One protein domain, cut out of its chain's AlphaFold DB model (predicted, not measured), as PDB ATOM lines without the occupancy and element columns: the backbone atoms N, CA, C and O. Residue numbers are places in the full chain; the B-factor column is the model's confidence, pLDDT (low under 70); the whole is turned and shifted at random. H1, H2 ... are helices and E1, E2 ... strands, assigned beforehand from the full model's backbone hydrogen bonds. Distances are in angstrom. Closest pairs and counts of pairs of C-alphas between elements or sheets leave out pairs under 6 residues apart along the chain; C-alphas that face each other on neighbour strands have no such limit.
ATOM      1  N   ILE A   2      19.115 102.858 274.624       90.25
ATOM      2  CA  ILE A   2      20.341 102.581 273.849       90.25
ATOM      3  C   ILE A   2      20.577 103.516 272.645       90.25
ATOM      4  O   ILE A   2      21.688 103.994 272.465       90.25
ATOM      5  N   VAL A   3      19.530 103.835 271.876       93.38
ATOM      6  CA  VAL A   3      19.615 104.695 270.679       93.38
ATOM      7  C   VAL A   3      20.144 106.105 270.988       93.38
ATOM      8  O   VAL A   3      21.203 106.437 270.463       93.38
ATOM      9  N   PRO A   4      19.524 106.906 271.883       94.31
ATOM     10  CA  PRO A   4      20.020 108.257 272.163       94.31
ATOM     11  C   PRO A   4      21.419 108.272 272.794       94.31
ATOM     12  O   PRO A   4      22.138 109.255 272.655       94.31
ATOM     13  N   TYR A   5      21.828 107.193 273.473       93.50
ATOM     14  CA  TYR A   5      23.195 107.062 273.983       93.50
ATOM     15  C   TYR A   5      24.194 106.928 272.826       93.50
ATOM     16  O   TYR A   5      25.167 107.672 272.762       93.50
ATOM     17  N   ILE A   6      23.924 106.026 271.878       92.50
ATOM     18  CA  ILE A   6      24.758 105.825 270.686       92.50
ATOM     19  C   ILE A   6      24.821 107.109 269.851       92.50
ATOM     20  O   ILE A   6      25.912 107.578 269.538       92.50
ATOM     21  N   GLU A   7      23.673 107.709 269.545       94.06
ATOM     22  CA  GLU A   7      23.593 108.946 268.761       94.06
ATOM     23  C   GLU A   7      24.314 110.113 269.449       94.06
ATOM     24  O   GLU A   7      25.014 110.871 268.785       94.06
ATOM     25  N   GLY A   8      24.210 110.228 270.777       94.38
ATOM     26  CA  GLY A   8      24.893 111.269 271.545       94.38
ATOM     27  C   GLY A   8      26.419 111.186 271.452       94.38
ATOM     28  O   GLY A   8      27.071 112.205 271.243       94.38
ATOM     29  N   PHE A   9      26.992 109.982 271.553       94.88
ATOM     30  CA  PHE A   9      28.442 109.783 271.408       94.88
ATOM     31  C   PHE A   9      28.913 109.830 269.951       94.88
ATOM     32  O   PHE A   9      30.055 110.201 269.683       94.88
ATOM     33  N   HIS A  10      28.062 109.443 269.001       93.81
ATOM     34  CA  HIS A  10      28.409 109.450 267.583       93.81
ATOM     35  C   HIS A  10      28.264 110.839 266.951       93.81
ATOM     36  O   HIS A  10      28.992 111.151 266.009       93.81
ATOM     37  N   GLY A  11      27.360 111.676 267.461       91.94
ATOM     38  CA  GLY A  11      26.949 112.913 266.808       91.94
ATOM     39  C   GLY A  11      26.176 112.662 265.506       91.94
ATOM     40  O   GLY A  11      25.937 111.527 265.097       91.94
ATOM     41  N   ASN A  12      25.800 113.746 264.822       86.94
ATOM     42  CA  ASN A  12      25.020 113.674 263.575       86.94
ATOM     43  C   ASN A  12      25.788 113.010 262.420       86.94
ATOM     44  O   ASN A  12      25.188 112.409 261.532       86.94
ATOM     45  N   VAL A  13      27.115 113.154 262.414       89.44
ATOM     46  CA  VAL A  13      28.018 112.531 261.445       89.44
ATOM     47  C   VAL A  13      29.170 111.920 262.221       89.44
ATOM     48  O   VAL A  13      29.873 112.623 262.944       89.44
ATOM     49  N   PHE A  14      29.369 110.617 262.043       91.12
ATOM     50  CA  PHE A  14      30.447 109.901 262.708       91.12
ATOM     51  C   PHE A  14      31.812 110.331 262.150       91.12
ATOM     52  O   PHE A  14      32.037 110.248 260.940       91.12
ATOM     53  N   GLY A  15      32.718 110.779 263.018       90.50
ATOM     54  CA  GLY A  15      34.036 111.268 262.631       90.50
ATOM     55  C   GLY A  15      34.926 111.629 263.820       90.50
ATOM     56  O   GLY A  15      34.726 111.152 264.927       90.50
ATOM     57  N   HIS A  16      35.904 112.508 263.605       87.00
ATOM     58  CA  HIS A  16      36.932 112.871 264.596       87.00
ATOM     59  C   HIS A  16      36.446 113.496 265.923       87.00
ATOM     60  O   HIS A  16      37.226 113.604 266.861       87.00
ATOM     61  N   HIS A  17      35.180 113.917 266.017       86.50
ATOM     62  CA  HIS A  17      34.565 114.393 267.267       86.50
ATOM     63  C   HIS A  17      33.665 113.346 267.935       86.50
ATOM     64  O   HIS A  17      33.055 113.615 268.967       86.50
ATOM     65  N   SER A  18      33.550 112.168 267.330       92.31
ATOM     66  CA  SER A  18      32.733 111.070 267.817       92.31
ATOM     67  C   SER A  18      33.542 110.164 268.735       92.31
ATOM     68  O   SER A  18      34.755 110.018 268.598       92.31
ATOM     69  N   VAL A  19      32.840 109.465 269.618       90.81
ATOM     70  CA  VAL A  19      33.391 108.354 270.394       90.81
ATOM     71  C   VAL A  19      32.706 107.076 269.937       90.81
ATOM     72  O   VAL A  19      31.481 106.973 269.990       90.81
ATOM     73  N   ALA A  20      33.482 106.089 269.487       89.56
ATOM     74  CA  ALA A  20      32.936 104.775 269.173       89.56
ATOM     75  C   ALA A  20      32.367 104.132 270.442       89.56
ATOM     76  O   ALA A  20      33.060 103.983 271.450       89.56
ATOM     77  N   THR A  21      31.098 103.737 270.390       89.88
ATOM     78  CA  THR A  21      30.439 103.070 271.512       89.88
ATOM     79  C   THR A  21      30.563 101.556 271.415       89.88
ATOM     80  O   THR A  21      30.529 100.967 270.332       89.88
ATOM     81  N   VAL A  22      30.679 100.919 272.582       88.00
ATOM     82  CA  VAL A  22      30.722  99.464 272.724       88.00
ATOM     83  C   VAL A  22      29.392  98.976 273.279       88.00
ATOM     84  O   VAL A  22      29.051  99.231 274.435       88.00
ATOM     85  N   THR A  23      28.640  98.253 272.457       87.00
ATOM     86  CA  THR A  23      27.380  97.630 272.863       87.00
ATOM     87  C   THR A  23      27.675  96.304 273.555       87.00
ATOM     88  O   THR A  23      28.259  95.401 272.956       87.00
ATOM     89  N   LYS A  24      27.292  96.170 274.825       85.62
ATOM     90  CA  LYS A  24      27.603  94.979 275.620       85.62
ATOM     91  C   LYS A  24      26.542  94.679 276.687       85.62
ATOM     92  O   LYS A  24      25.828  95.582 277.106       85.62
ATOM     93  N   HIS A  25      26.413  93.440 277.155       85.75
ATOM     94  CA  HIS A  25      27.089  92.243 276.634       85.75
ATOM     95  C   HIS A  25      26.133  91.448 275.744       85.75
ATOM     96  O   HIS A  25      25.020  91.129 276.162       85.75
ATOM     97  N   PHE A  26      26.548  91.166 274.512       82.75
ATOM     98  CA  PHE A  26      25.740  90.468 273.512       82.75
ATOM     99  C   PHE A  26      25.712  88.948 273.755       82.75
ATOM    100  O   PHE A  26      26.726  88.377 274.144       82.75
ATOM    101  N   PRO A  27      24.602  88.241 273.492       73.25
ATOM    102  CA  PRO A  27      23.280  88.749 273.137       73.25
ATOM    103  C   PRO A  27      22.451  89.185 274.345       73.25
ATOM    104  O   PRO A  27      21.402  89.785 274.149       73.25
ATOM    105  N   CYS A  28      22.892  88.866 275.566       75.69
ATOM    106  CA  CYS A  28      22.362  89.402 276.814       75.69
ATOM    107  C   CYS A  28      23.221  88.981 278.012       75.69
ATOM    108  O   CYS A  28      23.796  87.894 277.992       75.69
ATOM    109  N   GLY A  29      23.230  89.793 279.075       73.00
ATOM    110  CA  GLY A  29      23.835  89.439 280.366       73.00
ATOM    111  C   GLY A  29      22.875  89.331 281.554       73.00
ATOM    112  O   GLY A  29      23.316  88.988 282.643       73.00
ATOM    113  N   GLY A  30      21.585  89.627 281.367       78.50
ATOM    114  CA  GLY A  30      20.560  89.553 282.424       78.50
ATOM    115  C   GLY A  30      19.961  88.157 282.694       78.50
ATOM    116  O   GLY A  30      19.666  87.869 283.846       78.50
ATOM    117  N   PRO A  31      19.785  87.283 281.683       85.44
ATOM    118  CA  PRO A  31      19.254  85.917 281.803       85.44
ATOM    119  C   PRO A  31      20.149  84.908 282.534       85.44
ATOM    120  O   PRO A  31      20.241  83.765 282.102       85.44
ATOM    121  N   VAL A  32      20.893  85.309 283.561       85.44
ATOM    122  CA  VAL A  32      21.799  84.405 284.280       85.44
ATOM    123  C   VAL A  32      21.037  83.612 285.331       85.44
ATOM    124  O   VAL A  32      20.273  84.193 286.097       85.44
ATOM    125  N   GLY A  33      21.261  82.297 285.373       84.38
ATOM    126  CA  GLY A  33      20.595  81.407 286.326       84.38
ATOM    127  C   GLY A  33      20.768  81.896 287.766       84.38
ATOM    128  O   GLY A  33      21.884  82.224 288.179       84.38
ATOM    129  N   ASN A  34      19.668  81.960 288.515       83.06
ATOM    130  CA  ASN A  34      19.580  82.498 289.878       83.06
ATOM    131  C   ASN A  34      20.059  83.959 290.046       83.06
ATOM    132  O   ASN A  34      20.323  84.394 291.164       83.06
ATOM    133  N   GLY A  35      20.220  84.729 288.963       83.25
ATOM    134  CA  GLY A  35      20.737  86.100 289.033       83.25
ATOM    135  C   GLY A  35      22.245  86.199 289.309       83.25
ATOM    136  O   GLY A  35      22.733  87.279 289.651       83.25
ATOM    137  N   GLU A  36      22.991  85.098 289.183       84.06
ATOM    138  CA  GLU A  36      24.402  85.039 289.571       84.06
ATOM    139  C   GLU A  36      25.357  85.570 288.494       84.06
ATOM    140  O   GLU A  36      25.249  85.260 287.308       84.06
ATOM    141  N   ASP A  37      26.361  86.340 288.918       81.31
ATOM    142  CA  ASP A  37      27.310  86.980 288.004       81.31
ATOM    143  C   ASP A  37      28.216  85.960 287.279       81.31
ATOM    144  O   ASP A  37      28.823  85.075 287.892       81.31
ATOM    145  N   SER A  38      28.358  86.109 285.957       79.38
ATOM    146  CA  SER A  38      29.085  85.154 285.108       79.38
ATOM    147  C   SER A  38      30.610  85.190 285.218       79.38
ATOM    148  O   SER A  38      31.269  84.311 284.662       79.38
ATOM    149  N   HIS A  39      31.190  86.133 285.967       77.81
ATOM    150  CA  HIS A  39      32.604  86.077 286.354       77.81
ATOM    151  C   HIS A  39      32.859  85.043 287.461       77.81
ATOM    152  O   HIS A  39      34.009  84.677 287.732       77.81
ATOM    153  N   SER A  40      31.802  84.569 288.123       71.19
ATOM    154  CA  SER A  40      31.883  83.544 289.158       71.19
ATOM    155  C   SER A  40      31.716  82.141 288.585       71.19
ATOM    156  O   SER A  40      31.064  81.917 287.567       71.19
ATOM    157  N   SER A  41      32.294  81.147 289.266       75.00
ATOM    158  CA  SER A  41      32.241  79.756 288.803       75.00
ATOM    159  C   SER A  41      30.820  79.184 288.745       75.00
ATOM    160  O   SER A  41      30.572  78.283 287.947       75.00
ATOM    161  N   TYR A  42      29.920  79.722 289.566       76.75
ATOM    162  CA  TYR A  42      28.529  79.307 289.724       76.75
ATOM    163  C   TYR A  42      27.528  80.107 288.861       76.75
ATOM    164  O   TYR A  42      26.426  79.624 288.652       76.75
ATOM    165  N   GLY A  43      27.904  81.267 288.299       79.44
ATOM    166  CA  GLY A  43      27.033  82.115 287.457       79.44
ATOM    167  C   GLY A  43      27.228  81.930 285.945       79.44
ATOM    168  O   GLY A  43      26.899  82.802 285.141       79.44
ATOM    169  N   LYS A  44      27.828  80.810 285.520       83.50
ATOM    170  CA  LYS A  44      28.257  80.596 284.122       83.50
ATOM    171  C   LYS A  44      27.117  80.316 283.143       83.50
ATOM    172  O   LYS A  44      27.375  80.198 281.946       83.50
ATOM    173  N   THR A  45      25.890  80.137 283.612       87.19
ATOM    174  CA  THR A  45      24.765  79.665 282.800       87.19
ATOM    175  C   THR A  45      23.780  80.790 282.538       87.19
ATOM    176  O   THR A  45      23.286  81.398 283.482       87.19
ATOM    177  N   ALA A  46      23.462  81.023 281.266       86.69
ATOM    178  CA  ALA A  46      22.302  81.803 280.872       86.69
ATOM    179  C   ALA A  46      21.133  80.864 280.564       86.69
ATOM    180  O   ALA A  46      21.270  79.950 279.746       86.69
ATOM    181  N   THR A  47      20.002  81.099 281.216       88.12
ATOM    182  CA  THR A  47      18.769  80.319 281.107       88.12
ATOM    183  C   THR A  47      17.666  81.184 280.503       88.12
ATOM    184  O   THR A  47      17.646  82.400 280.661       88.12
ATOM    185  N   TYR A  48      16.759  80.563 279.749       86.44
ATOM    186  CA  TYR A  48      15.652  81.265 279.088       86.44
ATOM    187  C   TYR A  48      14.321  80.539 279.327       86.44
ATOM    188  O   TYR A  48      13.678  80.118 278.353       86.44
ATOM    189  N   PRO A  49      13.902  80.342 280.594       76.81
ATOM    190  CA  PRO A  49      12.567  79.830 280.883       76.81
ATOM    191  C   PRO A  49      11.532  80.745 280.198       76.81
ATOM    192  O   PRO A  49      11.577  81.965 280.306       76.81
ATOM    193  N   GLY A  50      10.678  80.170 279.348       73.06
ATOM    194  CA  GLY A  50       9.743  80.924 278.497       73.06
ATOM    195  C   GLY A  50      10.208  81.197 277.057       73.06
ATOM    196  O   GLY A  50       9.496  81.864 276.314       73.06
ATOM    197  N   ASN A  51      11.364  80.673 276.626       79.06
ATOM    198  CA  ASN A  51      11.884  80.822 275.254       79.06
ATOM    199  C   ASN A  51      12.071  82.297 274.824       79.06
ATOM    200  O   ASN A  51      11.959  82.664 273.652       79.06
ATOM    201  N   ASN A  52      12.396  83.162 275.787       83.75
ATOM    202  CA  ASN A  52      12.472  84.613 275.604       83.75
ATOM    203  C   ASN A  52      13.801  85.114 275.023       83.75
ATOM    204  O   ASN A  52      14.063  86.314 275.038       83.75
ATOM    205  N   PHE A  53      14.640  84.248 274.449       83.38
ATOM    206  CA  PHE A  53      15.931  84.649 273.872       83.38
ATOM    207  C   PHE A  53      15.807  85.841 272.903       83.38
ATOM    208  O   PHE A  53      16.580  86.794 272.961       83.38
ATOM    209  N   CYS A  54      14.778  85.837 272.050       77.94
ATOM    210  CA  CYS A  54      14.524  86.911 271.088       77.94
ATOM    211  C   CYS A  54      14.176  88.260 271.732       77.94
ATOM    212  O   CYS A  54      14.508  89.295 271.150       77.94
ATOM    213  N   HIS A  55      13.525  88.266 272.900       85.25
ATOM    214  CA  HIS A  55      13.216  89.494 273.635       85.25
ATOM    215  C   HIS A  55      14.508  90.234 273.998       85.25
ATOM    216  O   HIS A  55      14.651  91.430 273.743       85.25
ATOM    217  N   HIS A  56      15.502  89.486 274.476       85.94
ATOM    218  CA  HIS A  56      16.794  90.022 274.899       85.94
ATOM    219  C   HIS A  56      17.668  90.540 273.748       85.94
ATOM    220  O   HIS A  56      18.576  91.335 273.973       85.94
ATOM    221  N   LEU A  57      17.346  90.195 272.497       85.50
ATOM    222  CA  LEU A  57      18.000  90.757 271.310       85.50
ATOM    223  C   LEU A  57      17.466  92.139 270.903       85.50
ATOM    224  O   LEU A  57      18.105  92.823 270.100       85.50
ATOM    225  N   ALA A  58      16.296  92.561 271.394       87.06
ATOM    226  CA  ALA A  58      15.652  93.798 270.945       87.06
ATOM    227  C   ALA A  58      16.510  95.067 271.161       87.06
ATOM    228  O   ALA A  58      16.594  95.886 270.233       87.06
ATOM    229  N   PRO A  59      17.217  95.237 272.300       88.12
ATOM    230  CA  PRO A  59      18.134  96.361 272.479       88.12
ATOM    231  C   PRO A  59      19.279  96.355 271.461       88.12
ATOM    232  O   PRO A  59      19.614  97.406 270.926       88.12
ATOM    233  N   PHE A  60      19.828  95.185 271.126       86.81
ATOM    234  CA  PHE A  60      20.929  95.054 270.165       86.81
ATOM    235  C   PHE A  60      20.489  95.341 268.733       86.81
ATOM    236  O   PHE A  60      21.199  96.027 268.006       86.81
ATOM    237  N   LYS A  61      19.284  94.907 268.338       86.12
ATOM    238  CA  LYS A  61      18.693  95.296 267.046       86.12
ATOM    239  C   LYS A  61      18.558  96.816 266.935       86.12
ATOM    240  O   LYS A  61      18.908  97.391 265.910       86.12
ATOM    241  N   SER A  62      18.112  97.462 268.014       88.50
ATOM    242  CA  SER A  62      18.013  98.925 268.082       88.50
ATOM    243  C   SER A  62      19.390  99.595 268.049       88.50
ATOM    244  O   SER A  62      19.556 100.622 267.403       88.50
ATOM    245  N   ALA A  63      20.393  99.002 268.705       88.44
ATOM    246  CA  ALA A  63      21.769  99.486 268.691       88.44
ATOM    247  C   ALA A  63      22.378  99.437 267.285       88.44
ATOM    248  O   ALA A  63      22.944 100.422 266.824       88.44
ATOM    249  N   ILE A  64      22.211  98.311 266.584       84.56
ATOM    250  CA  ILE A  64      22.665  98.133 265.200       84.56
ATOM    251  C   ILE A  64      21.982  99.157 264.288       84.56
ATOM    252  O   ILE A  64      22.659  99.814 263.502       84.56
ATOM    253  N   ALA A  65      20.668  99.356 264.438       86.50
ATOM    254  CA  ALA A  65      19.927 100.364 263.678       86.50
ATOM    255  C   ALA A  65      20.420 101.800 263.949       86.50
ATOM    256  O   ALA A  65      20.459 102.611 263.030       86.50
ATOM    257  N   ALA A  66      20.850 102.096 265.180       87.50
ATOM    258  CA  ALA A  66      21.466 103.372 265.560       87.50
ATOM    259  C   ALA A  66      22.947 103.499 265.139       87.50
ATOM    260  O   ALA A  66      23.594 104.506 265.418       87.50
ATOM    261  N   GLY A  67      23.509 102.480 264.480       85.38
ATOM    262  CA  GLY A  67      24.886 102.491 263.995       85.38
ATOM    263  C   GLY A  67      25.930 102.090 265.037       85.38
ATOM    264  O   GLY A  67      27.050 102.597 264.974       85.38
ATOM    265  N   ALA A  68      25.589 101.208 265.985       84.69
ATOM    266  CA  ALA A  68      26.556 100.584 266.891       84.69
ATOM    267  C   ALA A  68      27.789 100.079 266.121       84.69
ATOM    268  O   ALA A  68      27.662  99.416 265.092       84.69
ATOM    269  N   ARG A  69      28.981 100.419 266.627       83.19
ATOM    270  CA  ARG A  69      30.257 100.162 265.939       83.19
ATOM    271  C   ARG A  69      30.972  98.925 266.452       83.19
ATOM    272  O   ARG A  69      31.564  98.196 265.668       83.19
ATOM    273  N   ILE A  70      30.922  98.709 267.763       82.31
ATOM    274  CA  ILE A  70      31.631  97.628 268.447       82.31
ATOM    275  C   ILE A  70      30.623  96.881 269.316       82.31
ATOM    276  O   ILE A  70      29.782  97.497 269.979       82.31
ATOM    277  N   MET A  71      30.708  95.553 269.325       80.62
ATOM    278  CA  MET A  71      29.853  94.697 270.137       80.62
ATOM    279  C   MET A  71      30.685  93.614 270.812       80.62
ATOM    280  O   MET A  71      31.464  92.943 270.143       80.62
ATOM    281  N   ILE A  72      30.521  93.458 272.127       80.25
ATOM    282  CA  ILE A  72      31.278  92.473 272.911       80.25
ATOM    283  C   ILE A  72      30.326  91.387 273.422       80.25
ATOM    284  O   ILE A  72      29.298  91.730 274.027       80.25
ATOM    285  N   PRO A  73      30.634  90.097 273.188       78.94
ATOM    286  CA  PRO A  73      29.822  88.992 273.669       78.94
ATOM    287  C   PRO A  73      29.936  88.810 275.189       78.94
ATOM    288  O   PRO A  73      30.895  89.243 275.823       78.94
ATOM    289  N   TYR A  74      28.936  88.173 275.788       80.38
ATOM    290  CA  TYR A  74      28.930  87.845 277.210       80.38
ATOM    291  C   TYR A  74      29.647  86.516 277.511       80.38
ATOM    292  O   TYR A  74      29.923  85.714 276.620       80.38
ATOM    293  N   TYR A  75      29.943  86.257 278.784       81.69
ATOM    294  CA  TYR A  75      30.705  85.069 279.197       81.69
ATOM    295  C   TYR A  75      29.833  83.820 279.389       81.69
ATOM    296  O   TYR A  75      30.324  82.694 279.304       81.69
ATOM    297  N   SER A  76      28.539  84.006 279.663       84.19
ATOM    298  CA  SER A  76      27.624  82.919 280.019       84.19
ATOM    299  C   SER A  76      27.371  81.940 278.870       84.19
ATOM    300  O   SER A  76      27.409  82.311 277.697       84.19
ATOM    301  N   ARG A  77      27.021  80.704 279.220       88.00
ATOM    302  CA  ARG A  77      26.675  79.606 278.311       88.00
ATOM    303  C   ARG A  77      25.154  79.557 278.090       88.00
ATOM    304  O   ARG A  77      24.442  79.542 279.093       88.00
ATOM    305  N   PRO A  78      24.636  79.512 276.849       88.50
ATOM    306  CA  PRO A  78      23.198  79.500 276.584       88.50
ATOM    307  C   PRO A  78      22.602  78.097 276.736       88.50
ATOM    308  O   PRO A  78      22.527  77.336 275.771       88.50
ATOM    309  N   ILE A  79      22.167  77.762 277.948       88.88
ATOM    310  CA  ILE A  79      21.666  76.424 278.278       88.88
ATOM    311  C   ILE A  79      20.276  76.199 277.676       88.88
ATOM    312  O   ILE A  79      19.410  77.075 277.753       88.88
ATOM    313  N   GLY A  80      20.058  75.025 277.075       86.31
ATOM    314  CA  GLY A  80      18.755  74.629 276.528       86.31
ATOM    315  C   GLY A  80      18.292  75.439 275.311       86.31
ATOM    316  O   GLY A  80      17.104  75.458 274.993       86.31
ATOM    317  N   THR A  81      19.210  76.129 274.630       86.56
ATOM    318  CA  THR A  81      18.924  76.855 273.382       86.56
ATOM    319  C   THR A  81      19.345  76.037 272.156       86.56
ATOM    320  O   THR A  81      19.942  74.972 272.273       86.56
ATOM    321  N   LYS A  82      19.083  76.548 270.945       86.12
ATOM    322  CA  LYS A  82      19.596  75.943 269.700       86.12
ATOM    323  C   LYS A  82      21.113  76.095 269.505       86.12
ATOM    324  O   LYS A  82      21.650  75.582 268.529       86.12
ATOM    325  N   TYR A  83      21.769  76.898 270.341       86.12
ATOM    326  CA  TYR A  83      23.188  77.197 270.229       86.12
ATOM    327  C   TYR A  83      24.002  76.258 271.114       86.12
ATOM    328  O   TYR A  83      23.513  75.767 272.124       86.12
ATOM    329  N   GLU A  84      25.263  76.043 270.746       85.81
ATOM    330  CA  GLU A  84      26.185  75.234 271.541       85.81
ATOM    331  C   GLU A  84      26.308  75.777 272.977       85.81
ATOM    332  O   GLU A  84      26.442  76.981 273.191       85.81
ATOM    333  N   GLU A  85      26.297  74.900 273.979       89.44
ATOM    334  CA  GLU A  85      26.372  75.296 275.390       89.44
ATOM    335  C   GLU A  85      27.802  75.653 275.828       89.44
ATOM    336  O   GLU A  85      28.299  75.190 276.856       89.44
ATOM    337  N   VAL A  86      28.472  76.496 275.051       84.69
ATOM    338  CA  VAL A  86      29.747  77.160 275.351       84.69
ATOM    339  C   VAL A  86      29.492  78.644 275.618       84.69
ATOM    340  O   VAL A  86      28.417  79.153 275.304       84.69
ATOM    341  N   GLY A  87      30.444  79.349 276.236       81.94
ATOM    342  CA  GLY A  87      30.282  80.782 276.512       81.94
ATOM    343  C   GLY A  87      29.962  81.559 275.232       81.94
ATOM    344  O   GLY A  87      30.455  81.188 274.166       81.94
ATOM    345  N   PHE A  88      29.151  82.622 275.302       81.69
ATOM    346  CA  PHE A  88      28.782  83.378 274.096       81.69
ATOM    347  C   PHE A  88      30.006  83.904 273.330       81.69
ATOM    348  O   PHE A  88      29.953  83.934 272.105       81.69
ATOM    349  N   GLY A  89      31.106  84.213 274.029       77.38
ATOM    350  CA  GLY A  89      32.426  84.547 273.466       77.38
ATOM    351  C   GLY A  89      33.131  83.438 272.663       77.38
ATOM    352  O   GLY A  89      34.051  83.727 271.905       77.38
ATOM    353  N   PHE A  90      32.655  82.194 272.736       76.56
ATOM    354  CA  PHE A  90      33.176  81.044 271.980       76.56
ATOM    355  C   PHE A  90      32.116  80.377 271.093       76.56
ATOM    356  O   PHE A  90      32.402  79.430 270.362       76.56
ATOM    357  N   ASN A  91      30.872  80.855 271.147       81.00
ATOM    358  CA  ASN A  91      29.765  80.255 270.428       81.00
ATOM    359  C   ASN A  91      29.787  80.649 268.944       81.00
ATOM    360  O   ASN A  91      29.356  81.743 268.569       81.00
ATOM    361  N   LYS A  92      30.239  79.730 268.083       74.81
ATOM    362  CA  LYS A  92      30.392  79.965 266.633       74.81
ATOM    363  C   LYS A  92      29.096  80.444 265.972       74.81
ATOM    364  O   LYS A  92      29.114  81.388 265.188       74.81
ATOM    365  N   GLY A  93      27.966  79.824 266.320       75.12
ATOM    366  CA  GLY A  93      26.653  80.157 265.763       75.12
ATOM    367  C   GLY A  93      26.140  81.543 266.157       75.12
ATOM    368  O   GLY A  93      25.242  82.061 265.496       75.12
ATOM    369  N   ILE A  94      26.698  82.146 267.205       77.69
ATOM    370  CA  ILE A  94      26.347  83.487 267.674       77.69
ATOM    371  C   ILE A  94      27.355  84.506 267.161       77.69
ATOM    372  O   ILE A  94      26.947  85.492 266.565       77.69
ATOM    373  N   ILE A  95      28.649  84.256 267.322       73.69
ATOM    374  CA  ILE A  95      29.718  85.198 266.963       73.69
ATOM    375  C   ILE A  95      29.806  85.415 265.459       73.69
ATOM    376  O   ILE A  95      29.781  86.558 265.007       73.69
ATOM    377  N   LEU A  96      29.854  84.331 264.679       67.69
ATOM    378  CA  LEU A  96      30.031  84.428 263.230       67.69
ATOM    379  C   LEU A  96      28.781  85.015 262.566       67.69
ATOM    380  O   LEU A  96      28.876  85.912 261.732       67.69
ATOM    381  N   ASN A  97      27.592  84.570 262.988       66.88
ATOM    382  CA  ASN A  97      26.327  85.072 262.441       66.88
ATOM    383  C   ASN A  97      26.001  86.502 262.892       66.88
ATOM    384  O   ASN A  97      25.323  87.223 262.165       66.88
ATOM    385  N   ALA A  98      26.451  86.921 264.079       63.72
ATOM    386  CA  ALA A  98      26.298  88.303 264.529       63.72
ATOM    387  C   ALA A  98      27.341  89.248 263.913       63.72
ATOM    388  O   ALA A  98      27.211  90.460 264.072       63.72
ATOM    389  N   GLY A  99      28.346  88.716 263.203       63.66
ATOM    390  CA  GLY A  99      29.427  89.506 262.621       63.66
ATOM    391  C   GLY A  99      30.290  90.171 263.688       63.66
ATOM    392  O   GLY A  99      30.603  91.350 263.562       63.66
ATOM    393  N   VAL A 100      30.599  89.446 264.768       64.44
ATOM    394  CA  VAL A 100      31.526  89.913 265.803       64.44
ATOM    395  C   VAL A 100      32.928  89.954 265.205       64.44
ATOM    396  O   VAL A 100      33.510  88.920 264.898       64.44
ATOM    397  N   ASP A 101      33.463  91.163 265.054       66.56
ATOM    398  CA  ASP A 101      34.753  91.399 264.393       66.56
ATOM    399  C   ASP A 101      35.916  91.606 265.380       66.56
ATOM    400  O   ASP A 101      37.070  91.712 264.966       66.56
ATOM    401  N   GLN A 102      35.627  91.708 266.682       63.41
ATOM    402  CA  GLN A 102      36.626  91.972 267.715       63.41
ATOM    403  C   GLN A 102      36.343  91.159 268.982       63.41
ATOM    404  O   GLN A 102      35.238  91.184 269.521       63.41
ATOM    405  N   PHE A 103      37.383  90.485 269.469       63.28
ATOM    406  CA  PHE A 103      37.400  89.750 270.730       63.28
ATOM    407  C   PHE A 103      38.227  90.550 271.742       63.28
ATOM    408  O   PHE A 103      39.308  91.032 271.405       63.28
ATOM    409  N   ASP A 104      37.711  90.732 272.956       59.00
ATOM    410  CA  ASP A 104      38.352  91.510 274.023       59.00
ATOM    411  C   ASP A 104      38.383  90.687 275.318       59.00
ATOM    412  O   ASP A 104      37.461  89.919 275.587       59.00
ATOM    413  N   GLY A 105      39.448  90.831 276.110       52.91
ATOM    414  CA  GLY A 105      39.660  90.066 277.348       52.91
ATOM    415  C   GLY A 105      40.128  88.613 277.170       52.91
ATOM    416  O   GLY A 105      40.246  87.893 278.159       52.91
ATOM    417  N   GLU A 106      40.426  88.183 275.941       55.25
ATOM    418  CA  GLU A 106      40.892  86.824 275.647       55.25
ATOM    419  C   GLU A 106      42.423  86.733 275.713       55.25
ATOM    420  O   GLU A 106      43.140  87.408 274.975       55.25
ATOM    421  N   HIS A 107      42.945  85.863 276.580       50.81
ATOM    422  CA  HIS A 107      44.388  85.612 276.695       50.81
ATOM    423  C   HIS A 107      44.875  84.454 275.808       50.81
ATOM    424  O   HIS A 107      46.067  84.150 275.800       50.81
ATOM    425  N   VAL A 108      43.971  83.805 275.064       51.41
ATOM    426  CA  VAL A 108      44.254  82.588 274.287       51.41
ATOM    427  C   VAL A 108      43.945  82.829 272.809       51.41
ATOM    428  O   VAL A 108      42.921  82.402 272.280       51.41
ATOM    429  N   ALA A 109      44.852  83.525 272.120       56.81
ATOM    430  CA  ALA A 109      44.742  83.777 270.680       56.81
ATOM    431  C   ALA A 109      44.750  82.482 269.840       56.81
ATOM    432  O   ALA A 109      44.210  82.462 268.737       56.81
ATOM    433  N   GLU A 110      45.306  81.390 270.371       60.62
ATOM    434  CA  GLU A 110      45.395  80.083 269.704       60.62
ATOM    435  C   GLU A 110      44.022  79.523 269.311       60.62
ATOM    436  O   GLU A 110      43.883  78.974 268.226       60.62
ATOM    437  N   MET A 111      42.976  79.754 270.113       60.09
ATOM    438  CA  MET A 111      41.615  79.329 269.758       60.09
ATOM    439  C   MET A 111      41.044  80.107 268.566       60.09
ATOM    440  O   MET A 111      40.300  79.543 267.764       60.09
ATOM    441  N   LEU A 112      41.380  81.396 268.430       61.22
ATOM    442  CA  LEU A 112      40.987  82.204 267.269       61.22
ATOM    443  C   LEU A 112      41.749  81.769 266.017       61.22
ATOM    444  O   LEU A 112      41.164  81.687 264.940       61.22
ATOM    445  N   VAL A 113      43.033  81.442 266.171       65.38
ATOM    446  CA  VAL A 113      43.860  80.860 265.109       65.38
ATOM    447  C   VAL A 113      43.253  79.523 264.670       65.38
ATOM    448  O   VAL A 113      42.947  79.363 263.493       65.38
ATOM    449  N   ASP A 114      42.944  78.609 265.588       65.56
ATOM    450  CA  ASP A 114      42.274  77.345 265.261       65.56
ATOM    451  C   ASP A 114      40.900  77.547 264.610       65.56
ATOM    452  O   ASP A 114      40.530  76.809 263.700       65.56
ATOM    453  N   LEU A 115      40.134  78.560 265.019       62.62
ATOM    454  CA  LEU A 115      38.871  78.905 264.366       62.62
ATOM    455  C   LEU A 115      39.063  79.348 262.909       62.62
ATOM    456  O   LEU A 115      38.245  79.005 262.062       62.62
ATOM    457  N   VAL A 116      40.130  80.086 262.612       59.78
ATOM    458  CA  VAL A 116      40.454  80.526 261.249       59.78
ATOM    459  C   VAL A 116      40.980  79.368 260.401       59.78
ATOM    460  O   VAL A 116      40.558  79.203 259.262       59.78
ATOM    461  N   TRP A 117      41.884  78.555 260.948       65.31
ATOM    462  CA  TRP A 117      42.586  77.523 260.180       65.31
ATOM    463  C   TRP A 117      41.840  76.185 260.113       65.31
ATOM    464  O   TRP A 117      41.993  75.459 259.135       65.31
ATOM    465  N   ASN A 118      41.029  75.857 261.125       67.69
ATOM    466  CA  ASN A 118      40.402  74.540 261.291       67.69
ATOM    467  C   ASN A 118      38.859  74.583 261.375       67.69
ATOM    468  O   ASN A 118      38.224  73.538 261.537       67.69
ATOM    469  N   SER A 119      38.223  75.756 261.273       62.22
ATOM    470  CA  SER A 119      36.755  75.909 261.265       62.22
ATOM    471  C   SER A 119      36.265  76.405 259.893       62.22
ATOM    472  O   SER A 119      37.053  76.942 259.123       62.22
ATOM    473  N   PRO A 120      34.968  76.272 259.546       65.75
ATOM    474  CA  PRO A 120      34.465  76.617 258.215       65.75
ATOM    475  C   PRO A 120      34.201  78.128 258.061       65.75
ATOM    476  O   PRO A 120      33.170  78.528 257.523       65.75
ATOM    477  N   VAL A 121      35.084  78.984 258.583       68.50
ATOM    478  CA  VAL A 121      34.990  80.434 258.367       68.50
ATOM    479  C   VAL A 121      35.602  80.738 257.005       68.50
ATOM    480  O   VAL A 121      36.742  80.369 256.743       68.50
ATOM    481  N   SER A 122      34.846  81.381 256.114       75.44
ATOM    482  CA  SER A 122      35.378  81.749 254.804       75.44
ATOM    483  C   SER A 122      36.413  82.868 254.929       75.44
ATOM    484  O   SER A 122      36.276  83.776 255.749       75.44
ATOM    485  N   GLU A 123      37.416  82.849 254.054       77.06
ATOM    486  CA  GLU A 123      38.381  83.947 253.919       77.06
ATOM    487  C   GLU A 123      37.675  85.287 253.641       77.06
ATOM    488  O   GLU A 123      38.045  86.309 254.201       77.06
ATOM    489  N   GLU A 124      36.567  85.274 252.891       81.62
ATOM    490  CA  GLU A 124      35.716  86.451 252.654       81.62
ATOM    491  C   GLU A 124      35.142  87.057 253.950       81.62
ATOM    492  O   GLU A 124      35.054  88.284 254.089       81.62
ATOM    493  N   HIS A 125      34.749  86.219 254.914       75.81
ATOM    494  CA  HIS A 125      34.276  86.691 256.213       75.81
ATOM    495  C   HIS A 125      35.416  87.355 256.990       75.81
ATOM    496  O   HIS A 125      35.241  88.456 257.510       75.81
ATOM    497  N   ILE A 126      36.599  86.735 256.990       74.19
ATOM    498  CA  ILE A 126      37.801  87.279 257.636       74.19
ATOM    499  C   ILE A 126      38.181  88.620 257.003       74.19
ATOM    500  O   ILE A 126      38.354  89.604 257.719       74.19
ATOM    501  N   ASP A 127      38.225  88.701 255.676       79.94
ATOM    502  CA  ASP A 127      38.471  89.934 254.926       79.94
ATOM    503  C   ASP A 127      37.468  91.034 255.285       79.94
ATOM    504  O   ASP A 127      37.831  92.205 255.440       79.94
ATOM    505  N   THR A 128      36.196  90.668 255.438       80.50
ATOM    506  CA  THR A 128      35.144  91.599 255.852       80.50
ATOM    507  C   THR A 128      35.426  92.155 257.247       80.50
ATOM    508  O   THR A 128      35.408  93.377 257.422       80.50
ATOM    509  N   SER A 129      35.744  91.298 258.219       74.62
ATOM    510  CA  SER A 129      36.081  91.706 259.588       74.62
ATOM    511  C   SER A 129      37.358  92.551 259.642       74.62
ATOM    512  O   SER A 129      37.372  93.633 260.238       74.62
ATOM    513  N   VAL A 130      38.411  92.135 258.930       78.19
ATOM    514  CA  VAL A 130      39.696  92.847 258.853       78.19
ATOM    515  C   VAL A 130      39.542  94.220 258.201       78.19
ATOM    516  O   VAL A 130      40.237  95.145 258.602       78.19
ATOM    517  N   ARG A 131      38.619  94.416 257.250       82.56
ATOM    518  CA  ARG A 131      38.349  95.742 256.654       82.56
ATOM    519  C   ARG A 131      37.596  96.684 257.592       82.56
ATOM    520  O   ARG A 131      37.793  97.899 257.514       82.56
ATOM    521  N   ARG A 132      36.736  96.164 258.473       81.56
ATOM    522  CA  ARG A 132      35.930  96.988 259.392       81.56
ATOM    523  C   ARG A 132      36.797  97.717 260.415       81.56
ATOM    524  O   ARG A 132      36.570  98.898 260.664       81.56
ATOM    525  N   PHE A 133      37.835  97.067 260.938       77.75
ATOM    526  CA  PHE A 133      38.662  97.651 261.996       77.75
ATOM    527  C   PHE A 133      39.488  98.886 261.554       77.75
ATOM    528  O   PHE A 133      39.360  99.941 262.183       77.75
ATOM    529  N   PRO A 134      40.279  98.856 260.459       84.06
ATOM    530  CA  PRO A 134      40.955 100.043 259.935       84.06
ATOM    531  C   PRO A 134      39.974 101.123 259.481       84.06
ATOM    532  O   PRO A 134      40.253 102.305 259.661       84.06
ATOM    533  N   ARG A 135      38.808 100.741 258.938       86.62
ATOM    534  CA  ARG A 135      37.773 101.698 258.527       86.62
ATOM    535  C   ARG A 135      37.307 102.564 259.695       86.62
ATOM    536  O   ARG A 135      37.211 103.775 259.529       86.62
ATOM    537  N   GLU A 136      37.042 101.977 260.861       86.44
ATOM    538  CA  GLU A 136      36.637 102.747 262.046       86.44
ATOM    539  C   GLU A 136      37.744 103.716 262.494       86.44
ATOM    540  O   GLU A 136      37.468 104.890 262.745       86.44
ATOM    541  N   LYS A 137      39.015 103.284 262.480       86.31
ATOM    542  CA  LYS A 137      40.161 104.164 262.786       86.31
ATOM    543  C   LYS A 137      40.297 105.329 261.804       86.31
ATOM    544  O   LYS A 137      40.587 106.444 262.232       86.31
ATOM    545  N   LEU A 138      40.077 105.079 260.513       88.75
ATOM    546  CA  LEU A 138      40.132 106.100 259.462       88.75
ATOM    547  C   LEU A 138      38.980 107.103 259.579       88.75
ATOM    548  O   LEU A 138      39.206 108.304 259.470       88.75
ATOM    549  N   LEU A 139      37.753 106.641 259.850       89.38
ATOM    550  CA  LEU A 139      36.603 107.531 260.056       89.38
ATOM    551  C   LEU A 139      36.816 108.466 261.249       89.38
ATOM    552  O   LEU A 139      36.551 109.664 261.153       89.38
ATOM    553  N   LEU A 140      37.346 107.928 262.347       89.62
ATOM    554  CA  LEU A 140      37.701 108.693 263.541       89.62
ATOM    555  C   LEU A 140      38.971 109.541 263.368       89.62
ATOM    556  O   LEU A 140      39.294 110.323 264.256       89.62
ATOM    557  N   ARG A 141      39.687 109.405 262.243       87.94
ATOM    558  CA  ARG A 141      40.973 110.068 261.970       87.94
ATOM    559  C   ARG A 141      42.053 109.785 263.019       87.94
ATOM    560  O   ARG A 141      42.945 110.601 263.241       87.94
TER     561      ARG A 141
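Overview. This is residues 2 to 141 of the 338 residues of the protein "Glyco_hydro_3 domain-containing protein" of Monosporascus sp. CRB-8-3 (UniProt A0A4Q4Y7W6). A small sheet of two parallel strands, E1 and E2, forms the middle; H3 packs beside it mainly at E1, with H1 side by side with H3, and H4 comes near the end of E2. H5 and H6 make a corner set off from these parts, and H6 slants back so that its end comes near the loop at residues 15 and 16. Two long loops, residues 27 to 52 and 74 to 91, fill the region past the strands' ends and are tied by a short parallel pairing of residues 45 to 46 with 77 to 78. The printed part has 140 residues, in the order H1 E1 H2 H3 E2 H4 H5 H6; the class is mostly helix, though under half of the residues, 64, are in named elements. It is compact, with a radius of gyration of the C-alphas of 16.1 A and spans of 43 by 38 by 24 A.

Along the chain. H1, residues 2 to 10, begins at C-alpha 2 at (20.341, 102.581, 273.849) and is 12.3 A long. E1 is residues 22 to 26, 10.3 A, with C-alpha 22 at (30.722, 99.464, 272.724). H2, residues 53 to 56, is 5.5 A, and H3, residues 58 to 65, is 10.7 A. E2 is residues 70 to 73, 10.3 A. H4 is residues 92 to 98, 9.5 A, and H5 is residues 109 to 118, 13.9 A. H6, the longest helix, is residues 123 to 139, 24.4 A, and ends at C-alpha 139 at (36.603, 107.531, 260.056).

Arrangement. E1 and E2 are parallel neighbours at 23 degrees; N 23 and O 70 are 2.8 A apart and N 72 and O 23 are 3.1 A apart, both within hydrogen-bond range. E1, H2, H3 and E2 form a strand-helix-strand unit, two parallel neighbour strands with helices between, and its crossover is right-handed. The closest C-alphas of E1 and H3, those of Thr 23 and Ala 63, are 7.2 A apart. H1 and H3 touch at a shallow tilt of 30 degrees, the same way; their closest C-alphas, of Val 3 and Ala 63, are 6.0 A apart. H2 and H3 meet only through their link. The closest C-alphas of E2 and H4, those of Pro 73 and Ile 95, are 7.7 A apart. H4 and H5 are apart, and H5 and H6 are only just apart, at 8.1 A. Every O i to N i+4 pair is within hydrogen-bond range in H1, H3 and H5, against 2 of 3 in H4 and 11 of 13 in H6; H2 is too short for such a pair.

Size, cuts and confidence. The two C-alphas farthest apart, those of Gly 50 and Arg 141, are 45.8 A apart. The printed part has no cut. The links H1 to E1, E1 to H2 and E2 to H4 are long. The mean pLDDT of the printed part is 79.9, and residues 96 to 121 are under 70.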